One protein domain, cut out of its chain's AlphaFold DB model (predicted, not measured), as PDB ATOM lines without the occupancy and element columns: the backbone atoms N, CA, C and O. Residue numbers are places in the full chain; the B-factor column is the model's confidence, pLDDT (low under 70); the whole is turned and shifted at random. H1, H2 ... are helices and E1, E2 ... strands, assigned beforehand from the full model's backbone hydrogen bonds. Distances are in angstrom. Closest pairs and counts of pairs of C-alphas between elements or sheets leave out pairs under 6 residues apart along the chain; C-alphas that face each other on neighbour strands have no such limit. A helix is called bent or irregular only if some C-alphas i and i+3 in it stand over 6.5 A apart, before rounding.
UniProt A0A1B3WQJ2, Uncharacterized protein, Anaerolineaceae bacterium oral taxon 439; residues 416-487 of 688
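What this domain is: This is residues 416 to 487 of the 688 residues of an uncharacterized protein of Anaerolineaceae bacterium oral taxon 439 (UniProt A0A1B3WQJ2). A flat, open corner: a ribbon of two parallel strands, E1 and E2, makes one side, and the long helix H1 turns away from the end of E1 to make the other. The short helix H2 sits in the angle, packs on E2, and H3 leads from it back toward the beginning of E2. The printed part has 72 residues, in the order E1, H1, H2, H3, E2, of mixed class, helices and strands. It is only just loose, close to compact, with a radius of gyration of the C-alphas of 13.7 A, and spans 36 by 35 by 16 A.

Where its parts are: Find C-alpha 416 at (80.590, -18.617, 30.959); E1 runs from there to residue 422, 19.8 A. E2, residues 479 to 486, covers 21.7 A and ends at (97.623, -15.599, 32.005). H1, residues 423 to 441, is 26.7 A long, with a kink of 28 degrees near residue 430; it is irregular, with C-alphas 424 and 427 7.7 A apart. H2 is residues 454 to 458 and H3 residues 463 to 471, 12.3 A.

How they stand to each other: Look first at E1 and E2, parallel at 26 degrees: N 419 and O 482 are 2.9 A apart, N 484 and O 419 2.8 A, within hydrogen-bond range. With the three helices between them they form a strand-helix-strand unit, two parallel neighbour strands joined through helices. The closest C-alphas of H2 and E2, Ala 458 and Pro 483, are 6.0 A apart. H2 and H3 touch only at the corner, closest at C-alphas 456 and 463, 4.9 A. H1 and H2 are near each other, with 8 pairs of C-alphas within 10 A; H1 and H3 are apart. Every O i to N i+4 pair is within hydrogen-bond range in H2 and H3, and 13 of 15 in H1.

The domain as a whole: The C-alphas of Glu 427 and Asn 476, the two farthest apart, are 37.7 A apart. The printed part has no cut; the link from H1 to H2, residues 442 to 453, is long. No printed residue is under 70 in pLDDT.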
ATOM      1  N   HIS A 416      79.647 -19.556  30.372       97.88
ATOM      2  CA  HIS A 416      80.590 -18.617  30.959       97.88
ATOM      3  C   HIS A 416      81.969 -18.830  30.340       97.88
ATOM      4  O   HIS A 416      82.547 -19.903  30.493       97.88
ATOM      5  N   ALA A 417      82.490 -17.826  29.639       97.44
ATOM      6  CA  ALA A 417      83.734 -17.909  28.886       97.44
ATOM      7  C   ALA A 417      84.755 -16.882  29.391       97.44
ATOM      8  O   ALA A 417      84.530 -15.672  29.319       97.44
ATOM      9  N   ILE A 418      85.899 -17.369  29.873       97.25
ATOM     10  CA  ILE A 418      87.042 -16.535  30.254       97.25
ATOM     11  C   ILE A 418      88.095 -16.625  29.153       97.25
ATOM     12  O   ILE A 418      88.795 -17.631  29.046       97.25
ATOM     13  N   TYR A 419      88.234 -15.562  28.366       95.94
ATOM     14  CA  TYR A 419      89.211 -15.469  27.285       95.94
ATOM     15  C   TYR A 419      90.525 -14.900  27.805       95.94
ATOM     16  O   TYR A 419      90.573 -13.795  28.345       95.94
ATOM     17  N   TYR A 420      91.606 -15.652  27.628       94.31
ATOM     18  CA  TYR A 420      92.920 -15.289  28.130       94.31
ATOM     19  C   TYR A 420      93.804 -14.686  27.048       94.31
ATOM     20  O   TYR A 420      94.043 -15.304  26.013       94.31
ATOM     21  N   TYR A 421      94.362 -13.523  27.355       92.81
ATOM     22  CA  TYR A 421      95.389 -12.832  26.586       92.81
ATOM     23  C   TYR A 421      96.758 -13.024  27.235       92.81
ATOM     24  O   TYR A 421      96.845 -13.302  28.437       92.81
ATOM     25  N   ASP A 422      97.822 -12.907  26.441       90.81
ATOM     26  CA  ASP A 422      99.183 -13.089  26.940       90.81
ATOM     27  C   ASP A 422      99.515 -12.039  28.004       90.81
ATOM     28  O   ASP A 422      99.335 -10.838  27.799       90.81
ATOM     29  N   LYS A 423      99.986 -12.494  29.165       92.19
ATOM     30  CA  LYS A 423     100.425 -11.620  30.252       92.19
ATOM     31  C   LYS A 423     101.661 -10.806  29.863       92.19
ATOM     32  O   LYS A 423     101.856  -9.730  30.419       92.19
ATOM     33  N   GLU A 424     102.457 -11.262  28.898       90.88
ATOM     34  CA  GLU A 424     103.547 -10.455  28.329       90.88
ATOM     35  C   GLU A 424     103.026  -9.198  27.605       90.88
ATOM     36  O   GLU A 424     103.736  -8.203  27.502       90.88
ATOM     37  N   GLU A 425     101.756  -9.189  27.185       90.12
ATOM     38  CA  GLU A 425     101.104  -8.068  26.496       90.12
ATOM     39  C   GLU A 425     100.363  -7.112  27.456       90.12
ATOM     40  O   GLU A 425      99.601  -6.236  27.031       90.12
ATOM     41  N   GLN A 426     100.592  -7.248  28.769       90.62
ATOM     42  CA  GLN A 426      99.903  -6.476  29.809       90.62
ATOM     43  C   GLN A 426     100.111  -4.962  29.664       90.62
ATOM     44  O   GLN A 426      99.166  -4.202  29.857       90.62
ATOM     45  N   GLU A 427     101.302  -4.514  29.261       91.31
ATOM     46  CA  GLU A 427     101.593  -3.086  29.067       91.31
ATOM     47  C   GLU A 427     100.702  -2.460  27.977       91.31
ATOM     48  O   GLU A 427     100.160  -1.364  28.157       91.31
ATOM     49  N   LYS A 428     100.471  -3.183  26.869       90.38
ATOM     50  CA  LYS A 428      99.561  -2.740  25.798       90.38
ATOM     51  C   LYS A 428      98.115  -2.674  26.295       90.38
ATOM     52  O   LYS A 428      97.402  -1.719  25.987       90.38
ATOM     53  N   ILE A 429      97.695  -3.664  27.087       92.00
ATOM     54  CA  ILE A 429      96.358  -3.715  27.696       92.00
ATOM     55  C   ILE A 429      96.149  -2.544  28.667       92.00
ATOM     56  O   ILE A 429      95.097  -1.905  28.640       92.00
ATOM     57  N   ASP A 430      97.130  -2.247  29.517       92.69
ATOM     58  CA  ASP A 430      97.039  -1.182  30.521       92.69
ATOM     59  C   ASP A 430      97.039   0.211  29.878       92.69
ATOM     60  O   ASP A 430      96.272   1.088  30.295       92.69
ATOM     61  N   THR A 431      97.823   0.388  28.811       92.50
ATOM     62  CA  THR A 431      97.803   1.601  27.979       92.50
ATOM     63  C   THR A 431      96.411   1.821  27.390       92.50
ATOM     64  O   THR A 431      95.806   2.867  27.623       92.50
ATOM     65  N   PHE A 432      95.844   0.801  26.733       93.00
ATOM     66  CA  PHE A 432      94.486   0.859  26.189       93.00
ATOM     67  C   PHE A 432      93.440   1.187  27.266       93.00
ATOM     68  O   PHE A 432      92.610   2.067  27.061       93.00
ATOM     69  N   LYS A 433      93.482   0.527  28.431       91.75
ATOM     70  CA  LYS A 433      92.529   0.784  29.529       91.75
ATOM     71  C   LYS A 433      92.592   2.223  30.030       91.75
ATOM     72  O   LYS A 433      91.561   2.783  30.396       91.75
ATOM     73  N   THR A 434      93.785   2.807  30.073       92.69
ATOM     74  CA  THR A 434      93.983   4.196  30.500       92.69
ATOM     75  C   THR A 434      93.410   5.168  29.473       92.69
ATOM     76  O   THR A 434      92.668   6.077  29.840       92.69
ATOM     77  N   GLU A 435      93.703   4.955  28.188       92.06
ATOM     78  CA  GLU A 435      93.157   5.763  27.092       92.06
ATOM     79  C   GLU A 435      91.633   5.655  27.004       92.06
ATOM     80  O   GLU A 435      90.957   6.669  26.844       92.06
ATOM     81  N   TYR A 436      91.086   4.445  27.144       91.38
ATOM     82  CA  TYR A 436      89.649   4.196  27.068       91.38
ATOM     83  C   TYR A 436      88.892   4.869  28.214       91.38
ATOM     84  O   TYR A 436      87.926   5.579  27.961       91.38
ATOM     85  N   ARG A 437      89.379   4.742  29.457       91.06
ATOM     86  CA  ARG A 437      88.789   5.447  30.609       91.06
ATOM     87  C   ARG A 437      88.822   6.956  30.435       91.06
ATOM     88  O   ARG A 437      87.842   7.620  30.728       91.06
ATOM     89  N   ARG A 438      89.930   7.495  29.924       91.62
ATOM     90  CA  ARG A 438      90.027   8.926  29.634       91.62
ATOM     91  C   ARG A 438      88.991   9.360  28.596       91.62
ATOM     92  O   ARG A 438      88.385  10.405  28.761       91.62
ATOM     93  N   TRP A 439      88.779   8.564  27.551       93.06
ATOM     94  CA  TRP A 439      87.745   8.831  26.552       93.06
ATOM     95  C   TRP A 439      86.325   8.778  27.145       93.06
ATOM     96  O   TRP A 439      85.508   9.631  26.807       93.06
ATOM     97  N   GLU A 440      86.043   7.845  28.064       91.00
ATOM     98  CA  GLU A 440      84.776   7.814  28.817       91.00
ATOM     99  C   GLU A 440      84.614   9.060  29.712       91.00
ATOM    100  O   GLU A 440      83.562   9.700  29.702       91.00
ATOM    101  N   ASP A 441      85.667   9.440  30.445       90.69
ATOM    102  CA  ASP A 441      85.679  10.611  31.334       90.69
ATOM    103  C   ASP A 441      85.538  11.937  30.557       90.69
ATOM    104  O   ASP A 441      84.901  12.876  31.040       90.69
ATOM    105  N   ASP A 442      86.081  11.999  29.335       90.94
ATOM    106  CA  ASP A 442      85.995  13.138  28.410       90.94
ATOM    107  C   ASP A 442      84.647  13.176  27.639       90.94
ATOM    108  O   ASP A 442      84.488  13.941  26.688       90.94
ATOM    109  N   GLY A 443      83.651  12.377  28.048       88.06
ATOM    110  CA  GLY A 443      82.283  12.429  27.519       88.06
ATOM    111  C   GLY A 443      82.053  11.638  26.230       88.06
ATOM    112  O   GLY A 443      81.099  11.928  25.508       88.06
ATOM    113  N   GLU A 444      82.908  10.653  25.936       88.75
ATOM    114  CA  GLU A 444      82.821   9.782  24.756       88.75
ATOM    115  C   GLU A 444      82.933  10.542  23.411       88.75
ATOM    116  O   GLU A 444      82.477  10.083  22.360       88.75
ATOM    117  N   GLU A 445      83.583  11.713  23.402       77.62
ATOM    118  CA  GLU A 445      83.758  12.520  22.192       77.62
ATOM    119  C   GLU A 445      84.775  11.896  21.211       77.62
ATOM    120  O   GLU A 445      85.913  11.568  21.552       77.62
ATOM    121  N   GLY A 446      84.390  11.763  19.937       82.81
ATOM    122  CA  GLY A 446      85.271  11.276  18.870       82.81
ATOM    123  C   GLY A 446      85.321   9.749  18.730       82.81
ATOM    124  O   GLY A 446      84.362   9.043  19.026       82.81
ATOM    125  N   LYS A 447      86.420   9.220  18.173       82.25
ATOM    126  CA  LYS A 447      86.588   7.768  17.978       82.25
ATOM    127  C   LYS A 447      87.148   7.135  19.249       82.25
ATOM    128  O   LYS A 447      88.255   7.487  19.645       82.25
ATOM    129  N   ALA A 448      86.431   6.156  19.800       85.69
ATOM    130  CA  ALA A 448      86.907   5.363  20.931       85.69
ATOM    131  C   ALA A 448      88.296   4.746  20.649       85.69
ATOM    132  O   ALA A 448      88.512   4.245  19.533       85.69
ATOM    133  N   PRO A 449      89.221   4.743  21.631       87.62
ATOM    134  CA  PRO A 449      90.469   3.988  21.554       87.62
ATOM    135  C   PRO A 449      90.202   2.519  21.226       87.62
ATOM    136  O   PRO A 449      89.187   1.960  21.641       87.62
ATOM    137  N   ARG A 450      91.096   1.876  20.468       87.44
ATOM    138  CA  ARG A 450      90.901   0.491  20.017       87.44
ATOM    139  C   ARG A 450      92.156  -0.347  20.174       87.44
ATOM    140  O   ARG A 450      93.190  -0.044  19.588       87.44
ATOM    141  N   LEU A 451      91.996  -1.479  20.850       86.06
ATOM    142  CA  LEU A 451      92.924  -2.603  20.825       86.06
ATOM    143  C   LEU A 451      92.161  -3.802  20.267       86.06
ATOM    144  O   LEU A 451      91.372  -4.425  20.973       86.06
ATOM    145  N   LYS A 452      92.276  -4.042  18.960       82.06
ATOM    146  CA  LYS A 452      91.397  -4.973  18.234       82.06
ATOM    147  C   LYS A 452      91.407  -6.384  18.851       82.06
ATOM    148  O   LYS A 452      92.456  -6.828  19.310       82.06
ATOM    149  N   ALA A 453      90.244  -7.050  18.850       83.00
ATOM    150  CA  ALA A 453      89.919  -8.307  19.538       83.00
ATOM    151  C   ALA A 453      89.856  -8.220  21.077       83.00
ATOM    152  O   ALA A 453      88.869  -8.675  21.650       83.00
ATOM    153  N   TYR A 454      90.810  -7.562  21.747       89.62
ATOM    154  CA  TYR A 454      90.722  -7.328  23.198       89.62
ATOM    155  C   TYR A 454      89.572  -6.382  23.569       89.62
ATOM    156  O   TYR A 454      88.732  -6.685  24.414       89.62
ATOM    157  N   SER A 455      89.532  -5.224  22.911       88.62
ATOM    158  CA  SER A 455      88.544  -4.173  23.161       88.62
ATOM    159  C   SER A 455      87.112  -4.648  22.899       88.62
ATOM    160  O   SER A 455      86.228  -4.349  23.691       88.62
ATOM    161  N   ASP A 456      86.889  -5.504  21.898       88.31
ATOM    162  CA  ASP A 456      85.557  -6.053  21.602       88.31
ATOM    163  C   ASP A 456      84.973  -6.884  22.769       88.31
ATOM    164  O   ASP A 456      83.755  -7.016  22.872       88.31
ATOM    165  N   MET A 457      85.816  -7.402  23.673       91.81
ATOM    166  CA  MET A 457      85.401  -8.135  24.880       91.81
ATOM    167  C   MET A 457      85.494  -7.309  26.173       91.81
ATOM    168  O   MET A 457      84.830  -7.633  27.156       91.81
ATOM    169  N   ALA A 458      86.366  -6.299  26.214       87.81
ATOM    170  CA  ALA A 458      86.701  -5.557  27.434       87.81
ATOM    171  C   ALA A 458      85.933  -4.243  27.601       87.81
ATOM    172  O   ALA A 458      85.844  -3.731  28.717       87.81
ATOM    173  N   GLU A 459      85.420  -3.686  26.509       87.56
ATOM    174  CA  GLU A 459      84.630  -2.458  26.521       87.56
ATOM    175  C   GLU A 459      83.267  -2.654  27.196       87.56
ATOM    176  O   GLU A 459      82.744  -3.766  27.285       87.56
ATOM    177  N   LYS A 460      82.658  -1.541  27.612       81.81
ATOM    178  CA  LYS A 460      81.367  -1.505  28.313       81.81
ATOM    179  C   LYS A 460      80.234  -2.208  27.560       81.81
ATOM    180  O   LYS A 460      79.432  -2.896  28.180       81.81
ATOM    181  N   GLU A 461      80.170  -2.044  26.241       81.88
ATOM    182  CA  GLU A 461      79.135  -2.655  25.394       81.88
ATOM    183  C   GLU A 461      79.407  -4.129  25.063       81.88
ATOM    184  O   GLU A 461      78.538  -4.778  24.489       81.88
ATOM    185  N   GLN A 462      80.607  -4.644  25.376       88.06
ATOM    186  CA  GLN A 462      81.076  -5.987  25.018       88.06
ATOM    187  C   GLN A 462      80.617  -6.429  23.620       88.06
ATOM    188  O   GLN A 462      79.885  -7.409  23.468       88.06
ATOM    189  N   ARG A 463      81.051  -5.694  22.587       89.56
ATOM    190  CA  ARG A 463      80.654  -5.907  21.183       89.56
ATOM    191  C   ARG A 463      80.685  -7.364  20.740       89.56
ATOM    192  O   ARG A 463      79.825  -7.766  19.970       89.56
ATOM    193  N   PHE A 464      81.645  -8.142  21.231       92.06
ATOM    194  CA  PHE A 464      81.739  -9.572  20.963       92.06
ATOM    195  C   PHE A 464      80.469 -10.334  21.387       92.06
ATOM    196  O   PHE A 464      79.880 -11.036  20.573       92.06
ATOM    197  N   ALA A 465      80.008 -10.159  22.630       93.50
ATOM    198  CA  ALA A 465      78.779 -10.793  23.105       93.50
ATOM    199  C   ALA A 465      77.544 -10.198  22.411       93.50
ATOM    200  O   ALA A 465      76.703 -10.941  21.916       93.50
ATOM    201  N   ALA A 466      77.480  -8.868  22.289       92.44
ATOM    202  CA  ALA A 466      76.350  -8.185  21.662       92.44
ATOM    203  C   ALA A 466      76.158  -8.566  20.182       92.44
ATOM    204  O   ALA A 466      75.030  -8.627  19.699       92.44
ATOM    205  N   ASP A 467      77.238  -8.812  19.436       92.00
ATOM    206  CA  ASP A 467      77.141  -9.257  18.045       92.00
ATOM    207  C   ASP A 467      76.682 -10.719  17.948       92.00
ATOM    208  O   ASP A 467      75.867 -11.017  17.075       92.00
ATOM    209  N   ILE A 468      77.096 -11.600  18.869       94.62
ATOM    210  CA  ILE A 468      76.560 -12.972  18.966       94.62
ATOM    211  C   ILE A 468      75.050 -12.937  19.221       94.62
ATOM    212  O   ILE A 468      74.295 -13.611  18.521       94.62
ATOM    213  N   GLU A 469      74.592 -12.104  20.157       94.75
ATOM    214  CA  GLU A 469      73.172 -11.964  20.515       94.75
ATOM    215  C   GLU A 469      72.301 -11.422  19.372       94.75
ATOM    216  O   GLU A 469      71.107 -11.701  19.325       94.75
ATOM    217  N   LYS A 470      72.882 -10.685  18.415       94.12
ATOM    218  CA  LYS A 470      72.184 -10.258  17.185       94.12
ATOM    219  C   LYS A 470      72.075 -11.372  16.143       94.12
ATOM    220  O   LYS A 470      71.250 -11.277  15.234       94.12
ATOM    221  N   ILE A 471      72.940 -12.383  16.209       94.94
ATOM    222  CA  ILE A 471      72.980 -13.490  15.246       94.94
ATOM    223  C   ILE A 471      72.113 -14.643  15.750       94.94
ATOM    224  O   ILE A 471      71.286 -15.163  14.999       94.94
ATOM    225  N   VAL A 472      72.258 -15.026  17.017       96.62
ATOM    226  CA  VAL A 472      71.543 -16.149  17.633       96.62
ATOM    227  C   VAL A 472      70.855 -15.730  18.927       96.62
ATOM    228  O   VAL A 472      71.380 -14.941  19.705       96.62
ATOM    229  N   ASP A 473      69.671 -16.284  19.174       96.38
ATOM    230  CA  ASP A 473      68.910 -16.040  20.399       96.38
ATOM    231  C   ASP A 473      69.580 -16.729  21.600       96.38
ATOM    232  O   ASP A 473      69.586 -17.959  21.708       96.38
ATOM    233  N   THR A 474      70.133 -15.943  22.522       95.44
ATOM    234  CA  THR A 474      70.821 -16.421  23.733       95.44
ATOM    235  C   THR A 474      69.918 -16.472  24.970       95.44
ATOM    236  O   THR A 474      70.382 -16.822  26.055       95.44
ATOM    237  N   SER A 475      68.613 -16.198  24.844       92.88
ATOM    238  CA  SER A 475      67.678 -16.146  25.986       92.88
ATOM    239  C   SER A 475      67.623 -17.442  26.809       92.88
ATOM    240  O   SER A 475      67.409 -17.405  28.021       92.88
ATOM    241  N   ASN A 476      67.854 -18.590  26.166       91.56
ATOM    242  CA  ASN A 476      67.882 -19.920  26.787       91.56
ATOM    243  C   ASN A 476      69.305 -20.461  27.031       91.56
ATOM    244  O   ASN A 476      69.466 -21.608  27.459       91.56
ATOM    245  N   ILE A 477      70.327 -19.658  26.728       94.06
ATOM    246  CA  ILE A 477      71.741 -19.975  26.920       94.06
ATOM    247  C   ILE A 477      72.521 -18.695  27.224       94.06
ATOM    248  O   ILE A 477      73.261 -18.172  26.397       94.06
ATOM    249  N   SER A 478      72.320 -18.155  28.429       94.19
ATOM    250  CA  SER A 478      72.930 -16.878  28.810       94.19
ATOM    251  C   SER A 478      74.446 -16.919  28.616       94.19
ATOM    252  O   SER A 478      75.109 -17.816  29.150       94.19
ATOM    253  N   LEU A 479      74.975 -15.944  27.881       96.00
ATOM    254  CA  LEU A 479      76.388 -15.828  27.554       96.00
ATOM    255  C   LEU A 479      77.054 -14.804  28.477       96.00
ATOM    256  O   LEU A 479      76.595 -13.678  28.621       96.00
ATOM    257  N   THR A 480      78.153 -15.190  29.118       96.12
ATOM    258  CA  THR A 480      79.011 -14.281  29.885       96.12
ATOM    259  C   THR A 480      80.426 -14.356  29.342       96.12
ATOM    260  O   THR A 480      81.013 -15.437  29.307       96.12
ATOM    261  N   VAL A 481      80.984 -13.208  28.956       95.88
ATOM    262  CA  VAL A 481      82.326 -13.099  28.376       95.88
ATOM    263  C   VAL A 481      83.208 -12.261  29.292       95.88
ATOM    264  O   VAL A 481      82.885 -11.121  29.628       95.88
ATOM    265  N   ILE A 482      84.336 -12.837  29.704       95.69
ATOM    266  CA  ILE A 482      85.301 -12.189  30.592       95.69
ATOM    267  C   ILE A 482      86.689 -12.218  29.945       95.69
ATOM    268  O   ILE A 482      87.280 -13.291  29.820       95.69
ATOM    269  N   PRO A 483      87.267 -11.065  29.572       94.56
ATOM    270  CA  PRO A 483      88.668 -11.002  29.183       94.56
ATOM    271  C   PRO A 483      89.573 -11.049  30.423       94.56
ATOM    272  O   PRO A 483      89.350 -10.351  31.414       94.56
ATOM    273  N   SER A 484      90.638 -11.843  30.363       95.00
ATOM    274  CA  SER A 484      91.630 -11.998  31.432       95.00
ATOM    275  C   SER A 484      93.036 -12.191  30.858       95.00
ATOM    276  O   SER A 484      93.207 -12.299  29.646       95.00
ATOM    277  N   THR A 485      94.062 -12.234  31.707       92.62
ATOM    278  CA  THR A 485      95.446 -12.517  31.295       92.62
ATOM    279  C   THR A 485      96.002 -13.720  32.048       92.62
ATOM    280  O   THR A 485      95.669 -13.956  33.210       92.62
ATOM    281  N   LYS A 486      96.834 -14.523  31.379       92.44
ATOM    282  CA  LYS A 486      97.623 -15.599  32.005       92.44
ATOM    283  C   LYS A 486      98.954 -15.760  31.276       92.44
ATOM    284  O   LYS A 486      99.148 -15.154  30.232       92.44
ATOM    285  N   GLU A 487      99.882 -16.527  31.833       90.12
ATOM    286  CA  GLU A 487     101.139 -16.846  31.145       90.12
ATOM    287  C   GLU A 487     100.878 -17.834  30.004       90.12
ATOM    288  O   GLU A 487     100.069 -18.756  30.149       90.12
TER     289      GLU A 487